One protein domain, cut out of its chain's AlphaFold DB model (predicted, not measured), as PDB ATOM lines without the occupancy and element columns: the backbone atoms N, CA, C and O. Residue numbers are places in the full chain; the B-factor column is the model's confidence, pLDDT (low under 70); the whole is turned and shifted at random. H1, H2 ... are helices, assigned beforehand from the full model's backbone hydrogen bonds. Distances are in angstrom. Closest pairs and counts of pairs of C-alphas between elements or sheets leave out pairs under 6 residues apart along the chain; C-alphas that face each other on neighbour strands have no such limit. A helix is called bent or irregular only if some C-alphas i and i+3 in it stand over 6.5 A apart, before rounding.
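What this domain is: This is residues 295 to 346 of the 494 residues of the protein "Restriction of telomere capping protein 4" of Rhizophagus irregularis (strain DAOM 181602 / DAOM 197198 / MUCL 43194) (UniProt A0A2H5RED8). Look for a helical hairpin with unequal arms: the long helix H2, with the shorter H1 folded back beside its first part, while residues 337 to 346 stick out beyond the body. The unnamed stretch 295 to 308 crosses over H2 before H1 begins. The 52 printed residues hold two named helices, H1 then H2, and no named strand: all helix. The whole is compact, radius of gyration of the C-alphas 11.2 A, yet elongated, spanning 36 by 21 by 17 A.

How they stand to each other: Start from H2, residues 325 to 344, which has a kink of 28 degrees near residue 333. H1, residues 309 to 319, touches it, closest at the C-alphas of Ala 314 and Phe 328, 6.0 A apart. They form a helical hairpin, running opposite ways at a shallow tilt of 16 degrees. Every O i to N i+4 pair is within hydrogen-bond range in H1, and 15 of 16 in H2.

Where its parts are: Find C-alpha 325 at (-43.016, 1.163, -32.882); H2 runs 28.1 A to C-alpha 344. H1 runs 15.4 A from C-alpha 309 at (-38.901, -15.841, -29.632).

The domain as a whole: The printed part has no cut, and the link H1 to H2 is tight. Only residue 305 has pLDDT under 70.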
ATOM      1  N   ARG A 295     -51.425  -8.130 -40.118       85.94
ATOM      2  CA  ARG A 295     -50.656  -6.950 -40.504       85.94
ATOM      3  C   ARG A 295     -50.152  -6.244 -39.263       85.94
ATOM      4  O   ARG A 295     -50.921  -5.965 -38.346       85.94
ATOM      5  N   CYS A 296     -48.873  -5.887 -39.276       85.25
ATOM      6  CA  CYS A 296     -48.257  -5.077 -38.241       85.25
ATOM      7  C   CYS A 296     -49.065  -3.780 -38.048       85.25
ATOM      8  O   CYS A 296     -49.173  -2.995 -38.997       85.25
ATOM      9  N   PRO A 297     -49.601  -3.493 -36.845       84.38
ATOM     10  CA  PRO A 297     -50.479  -2.340 -36.624       84.38
ATOM     11  C   PRO A 297     -49.755  -0.986 -36.732       84.38
ATOM     12  O   PRO A 297     -50.397   0.061 -36.669       84.38
ATOM     13  N   PHE A 298     -48.428  -0.994 -36.905       88.25
ATOM     14  CA  PHE A 298     -47.582   0.196 -36.975       88.25
ATOM     15  C   PHE A 298     -47.107   0.535 -38.399       88.25
ATOM     16  O   PHE A 298     -47.045   1.714 -38.744       88.25
ATOM     17  N   CYS A 299     -46.796  -0.464 -39.240       86.44
ATOM     18  CA  CYS A 299     -46.337  -0.261 -40.627       86.44
ATOM     19  C   CYS A 299     -47.266  -0.857 -41.703       86.44
ATOM     20  O   CYS A 299     -47.077  -0.592 -42.889       86.44
ATOM     21  N   ASN A 300     -48.277  -1.641 -41.308       84.38
ATOM     22  CA  ASN A 300     -49.254  -2.315 -42.172       84.38
ATOM     23  C   ASN A 300     -48.673  -3.352 -43.169       84.38
ATOM     24  O   ASN A 300     -49.390  -3.823 -44.060       84.38
ATOM     25  N   ALA A 301     -47.399  -3.730 -43.022       85.88
ATOM     26  CA  ALA A 301     -46.809  -4.904 -43.671       85.88
ATOM     27  C   ALA A 301     -47.263  -6.205 -42.980       85.88
ATOM     28  O   ALA A 301     -47.804  -6.166 -41.876       85.88
ATOM     29  N   THR A 302     -47.059  -7.350 -43.627       85.81
ATOM     30  CA  THR A 302     -47.320  -8.677 -43.048       85.81
ATOM     31  C   THR A 302     -46.364  -8.985 -41.895       85.81
ATOM     32  O   THR A 302     -45.185  -8.635 -41.959       85.81
ATOM     33  N   LEU A 303     -46.872  -9.654 -40.863       83.25
ATOM     34  CA  LEU A 303     -46.077 -10.311 -39.824       83.25
ATOM     35  C   LEU A 303     -45.748 -11.760 -40.248       83.25
ATOM     36  O   LEU A 303     -46.430 -12.298 -41.127       83.25
ATOM     37  N   PRO A 304     -44.727 -12.402 -39.650       77.75
ATOM     38  CA  PRO A 304     -44.534 -13.847 -39.754       77.75
ATOM     39  C   PRO A 304     -45.768 -14.623 -39.272       77.75
ATOM     40  O   PRO A 304     -46.429 -14.210 -38.321       77.75
ATOM     41  N   ILE A 305     -46.055 -15.767 -39.901       68.44
ATOM     42  CA  ILE A 305     -47.110 -16.695 -39.444       68.44
ATOM     43  C   ILE A 305     -46.663 -17.394 -38.148       68.44
ATOM     44  O   ILE A 305     -47.445 -17.556 -37.214       68.44
ATOM     45  N   LEU A 306     -45.379 -17.751 -38.079       73.19
ATOM     46  CA  LEU A 306     -44.691 -18.228 -36.885       73.19
ATOM     47  C   LEU A 306     -43.729 -17.128 -36.424       73.19
ATOM     48  O   LEU A 306     -42.770 -16.808 -37.120       73.19
ATOM     49  N   MET A 307     -44.008 -16.524 -35.270       72.62
ATOM     50  CA  MET A 307     -43.127 -15.528 -34.647       72.62
ATOM     51  C   MET A 307     -41.911 -16.226 -34.027       72.62
ATOM     52  O   MET A 307     -42.109 -17.191 -33.281       72.62
ATOM     53  N   SER A 308     -40.688 -15.721 -34.224       82.06
ATOM     54  CA  SER A 308     -39.547 -16.190 -33.417       82.06
ATOM     55  C   SER A 308     -39.664 -15.698 -31.967       82.06
ATOM     56  O   SER A 308     -40.406 -14.756 -31.674       82.06
ATOM     57  N   ASP A 309     -38.911 -16.285 -31.034       83.94
ATOM     58  CA  ASP A 309     -38.901 -15.841 -29.632       83.94
ATOM     59  C   ASP A 309     -38.410 -14.394 -29.452       83.94
ATOM     60  O   ASP A 309     -38.845 -13.708 -28.520       83.94
ATOM     61  N   ARG A 310     -37.604 -13.874 -30.392       84.38
ATOM     62  CA  ARG A 310     -37.210 -12.456 -30.427       84.38
ATOM     63  C   ARG A 310     -38.408 -11.559 -30.760       84.38
ATOM     64  O   ARG A 310     -38.646 -10.580 -30.053       84.38
ATOM     65  N   LEU A 311     -39.219 -11.902 -31.764       85.75
ATOM     66  CA  LEU A 311     -40.432 -11.148 -32.106       85.75
ATOM     67  C   LEU A 311     -41.595 -11.375 -31.127       85.75
ATOM     68  O   LEU A 311     -42.361 -10.438 -30.893       85.75
ATOM     69  N   LYS A 312     -41.705 -12.542 -30.474       87.19
ATOM     70  CA  LYS A 312     -42.606 -12.735 -29.317       87.19
ATOM     71  C   LYS A 312     -42.242 -11.748 -28.204       87.19
ATOM     72  O   LYS A 312     -43.084 -10.940 -27.812       87.19
ATOM     73  N   SER A 313     -40.972 -11.731 -27.792       87.31
ATOM     74  CA  SER A 313     -40.445 -10.802 -26.783       87.31
ATOM     75  C   SER A 313     -40.681  -9.340 -27.179       87.31
ATOM     76  O   SER A 313     -41.273  -8.579 -26.416       87.31
ATOM     77  N   ALA A 314     -40.350  -8.950 -28.413       86.12
ATOM     78  CA  ALA A 314     -40.607  -7.602 -28.923       86.12
ATOM     79  C   ALA A 314     -42.104  -7.236 -28.933       86.12
ATOM     80  O   ALA A 314     -42.469  -6.105 -28.603       86.12
ATOM     81  N   SER A 315     -42.985  -8.188 -29.266       87.56
ATOM     82  CA  SER A 315     -44.446  -8.034 -29.213       87.56
ATOM     83  C   SER A 315     -44.938  -7.762 -27.789       87.56
ATOM     84  O   SER A 315     -45.901  -7.019 -27.602       87.56
ATOM     85  N   GLU A 316     -44.287  -8.305 -26.762       90.12
ATOM     86  CA  GLU A 316     -44.581  -7.972 -25.365       90.12
ATOM     87  C   GLU A 316     -43.977  -6.635 -24.933       90.12
ATOM     88  O   GLU A 316     -44.684  -5.807 -24.352       90.12
ATOM     89  N   LEU A 317     -42.710  -6.373 -25.265       90.00
ATOM     90  CA  LEU A 317     -42.027  -5.120 -24.938       90.00
ATOM     91  C   LEU A 317     -42.762  -3.899 -25.514       90.00
ATOM     92  O   LEU A 317     -42.871  -2.879 -24.829       90.00
ATOM     93  N   ILE A 318     -43.334  -3.994 -26.721       89.75
ATOM     94  CA  ILE A 318     -44.118  -2.896 -27.305       89.75
ATOM     95  C   ILE A 318     -45.504  -2.737 -26.665       89.75
ATOM     96  O   ILE A 318     -45.939  -1.606 -26.449       89.75
ATOM     97  N   LYS A 319     -46.176  -3.831 -26.265       88.81
ATOM     98  CA  LYS A 319     -47.421  -3.766 -25.461       88.81
ATOM     99  C   LYS A 319     -47.170  -3.116 -24.096       88.81
ATOM    100  O   LYS A 319     -48.024  -2.394 -23.591       88.81
ATOM    101  N   GLN A 320     -45.984  -3.335 -23.526       90.75
ATOM    102  CA  GLN A 320     -45.504  -2.704 -22.290       90.75
ATOM    103  C   GLN A 320     -44.982  -1.266 -22.501       90.75
ATOM    104  O   GLN A 320     -44.649  -0.594 -21.527       90.75
ATOM    105  N   GLY A 321     -44.896  -0.780 -23.747       87.69
ATOM    106  CA  GLY A 321     -44.385   0.553 -24.084       87.69
ATOM    107  C   GLY A 321     -42.881   0.746 -23.849       87.69
ATOM    108  O   GLY A 321     -42.435   1.889 -23.749       87.69
ATOM    109  N   LYS A 322     -42.109  -0.344 -23.735       89.62
ATOM    110  CA  LYS A 322     -40.654  -0.324 -23.501       89.62
ATOM    111  C   LYS A 322     -39.861  -0.008 -24.772       89.62
ATOM    112  O   LYS A 322     -38.932   0.789 -24.703       89.62
ATOM    113  N   ILE A 323     -40.260  -0.579 -25.913       87.06
ATOM    114  CA  ILE A 323     -39.654  -0.309 -27.230       87.06
ATOM    115  C   ILE A 323     -40.574   0.562 -28.108       87.06
ATOM    116  O   ILE A 323     -41.802   0.445 -28.024       87.06
ATOM    117  N   PRO A 324     -40.026   1.444 -28.966       88.19
ATOM    118  CA  PRO A 324     -40.800   2.216 -29.930       88.19
ATOM    119  C   PRO A 324     -41.322   1.352 -31.088       88.19
ATOM    120  O   PRO A 324     -40.716   0.365 -31.497       88.19
ATOM    121  N   ALA A 325     -42.410   1.808 -31.713       86.88
ATOM    122  CA  ALA A 325     -43.016   1.163 -32.882       86.88
ATOM    123  C   ALA A 325     -42.043   0.906 -34.047       86.88
ATOM    124  O   ALA A 325     -42.175  -0.092 -34.746       86.88
ATOM    125  N   SER A 326     -41.045   1.770 -34.240       84.19
ATOM    126  CA  SER A 326     -40.009   1.595 -35.262       84.19
ATOM    127  C   SER A 326     -39.097   0.390 -35.023       84.19
ATOM    128  O   SER A 326     -38.619  -0.199 -35.986       84.19
ATOM    129  N   GLU A 327     -38.856   0.020 -33.765       84.56
ATOM    130  CA  GLU A 327     -37.980  -1.096 -33.396       84.56
ATOM    131  C   GLU A 327     -38.693  -2.435 -33.587       84.56
ATOM    132  O   GLU A 327     -38.174  -3.314 -34.269       84.56
ATOM    133  N   PHE A 328     -39.949  -2.541 -33.141       87.62
ATOM    134  CA  PHE A 328     -40.810  -3.680 -33.475       87.62
ATOM    135  C   PHE A 328     -40.963  -3.867 -34.999       87.62
ATOM    136  O   PHE A 328     -40.879  -4.989 -35.499       87.62
ATOM    137  N   CYS A 329     -41.128  -2.772 -35.754       87.38
ATOM    138  CA  CYS A 329     -41.159  -2.803 -37.221       87.38
ATOM    139  C   CYS A 329     -39.853  -3.308 -37.851       87.38
ATOM    140  O   CYS A 329     -39.902  -4.021 -38.849       87.38
ATOM    141  N   PHE A 330     -38.696  -2.942 -37.292       85.31
ATOM    142  CA  PHE A 330     -37.398  -3.450 -37.742       85.31
ATOM    143  C   PHE A 330     -37.258  -4.952 -37.458       85.31
ATOM    144  O   PHE A 330     -36.866  -5.700 -38.348       85.31
ATOM    145  N   ILE A 331     -37.645  -5.399 -36.259       86.50
ATOM    146  CA  ILE A 331     -37.557  -6.802 -35.823       86.50
ATOM    147  C   ILE A 331     -38.366  -7.715 -36.754       86.50
ATOM    148  O   ILE A 331     -37.796  -8.619 -37.359       86.50
ATOM    149  N   HIS A 332     -39.662  -7.449 -36.970       84.62
ATOM    150  CA  HIS A 332     -40.456  -8.310 -37.861       84.62
ATOM    151  C   HIS A 332     -40.075  -8.167 -39.347       84.62
ATOM    152  O   HIS A 332     -40.340  -9.071 -40.135       84.62
ATOM    153  N   PHE A 333     -39.471  -7.047 -39.762       87.38
ATOM    154  CA  PHE A 333     -38.908  -6.922 -41.108       87.38
ATOM    155  C   PHE A 333     -37.664  -7.801 -41.277       87.38
ATOM    156  O   PHE A 333     -37.504  -8.425 -42.324       87.38
ATOM    157  N   ALA A 334     -36.800  -7.873 -40.262       85.69
ATOM    158  CA  ALA A 334     -35.577  -8.664 -40.308       85.69
ATOM    159  C   ALA A 334     -35.846 -10.178 -40.195       85.69
ATOM    160  O   ALA A 334     -35.209 -10.962 -40.902       85.69
ATOM    161  N   GLU A 335     -36.842 -10.599 -39.406       84.81
ATOM    162  CA  GLU A 335     -37.309 -11.998 -39.400       84.81
ATOM    163  C   GLU A 335     -37.864 -12.444 -40.756       84.81
ATOM    164  O   GLU A 335     -37.641 -13.583 -41.148       84.81
ATOM    165  N   ILE A 336     -38.531 -11.555 -41.502       84.94
ATOM    166  CA  ILE A 336     -38.996 -11.868 -42.860       84.94
ATOM    167  C   ILE A 336     -37.844 -11.717 -43.862       84.94
ATOM    168  O   ILE A 336     -37.286 -12.715 -44.300       84.94
ATOM    169  N   SER A 337     -37.473 -10.482 -44.224       86.31
ATOM    170  CA  SER A 337     -36.579 -10.208 -45.360       86.31
ATOM    171  C   SER A 337     -35.147 -10.629 -45.071       86.31
ATOM    172  O   SER A 337     -34.610 -11.475 -45.770       86.31
ATOM    173  N   VAL A 338     -34.523 -10.083 -44.021       86.06
ATOM    174  CA  VAL A 338     -33.080 -10.277 -43.776       86.06
ATOM    175  C   VAL A 338     -32.746 -11.754 -43.553       86.06
ATOM    176  O   VAL A 338     -31.726 -12.236 -44.042       86.06
ATOM    177  N   THR A 339     -33.628 -12.484 -42.870       85.88
ATOM    178  CA  THR A 339     -33.473 -13.926 -42.645       85.88
ATOM    179  C   THR A 339     -33.731 -14.726 -43.929       85.88
ATOM    180  O   THR A 339     -32.906 -15.575 -44.269       85.88
ATOM    181  N   SER A 340     -34.783 -14.422 -44.710       85.69
ATOM    182  CA  SER A 340     -35.012 -15.096 -46.002       85.69
ATOM    183  C   SER A 340     -33.903 -14.828 -47.018       85.69
ATOM    184  O   SER A 340     -33.493 -15.737 -47.734       85.69
ATOM    185  N   ASP A 341     -33.385 -13.599 -47.054       87.00
ATOM    186  CA  ASP A 341     -32.300 -13.182 -47.942       87.00
ATOM    187  C   ASP A 341     -31.003 -13.928 -47.588       87.00
ATOM    188  O   ASP A 341     -30.272 -14.351 -48.482       87.00
ATOM    189  N   GLY A 342     -30.726 -14.151 -46.297       88.69
ATOM    190  CA  GLY A 342     -29.567 -14.931 -45.860       88.69
ATOM    191  C   GLY A 342     -29.657 -16.415 -46.210       88.69
ATOM    192  O   GLY A 342     -28.709 -16.964 -46.772       88.69
ATOM    193  N   VAL A 343     -30.816 -17.040 -45.969       88.38
ATOM    194  CA  VAL A 343     -31.074 -18.441 -46.347       88.38
ATOM    195  C   VAL A 343     -30.993 -18.619 -47.867       88.38
ATOM    196  O   VAL A 343     -30.319 -19.529 -48.341       88.38
ATOM    197  N   ALA A 344     -31.584 -17.712 -48.651       90.31
ATOM    198  CA  ALA A 344     -31.539 -17.763 -50.116       90.31
ATOM    199  C   ALA A 344     -30.121 -17.606 -50.704       90.31
ATOM    200  O   ALA A 344     -29.863 -18.076 -51.813       90.31
ATOM    201  N   ASN A 345     -29.197 -16.969 -49.973       89.44
ATOM    202  CA  ASN A 345     -27.784 -16.857 -50.344       89.44
ATOM    203  C   ASN A 345     -26.882 -17.906 -49.659       89.44
ATOM    204  O   ASN A 345     -25.677 -17.910 -49.908       89.44
ATOM    205  N   ASN A 346     -27.442 -18.820 -48.856       91.12
ATOM    206  CA  ASN A 346     -26.725 -19.850 -48.090       91.12
ATOM    207  C   ASN A 346     -25.656 -19.282 -47.130       91.12
ATOM    208  O   ASN A 346     -24.570 -19.849 -46.995       91.12
TER     209      ASN A 346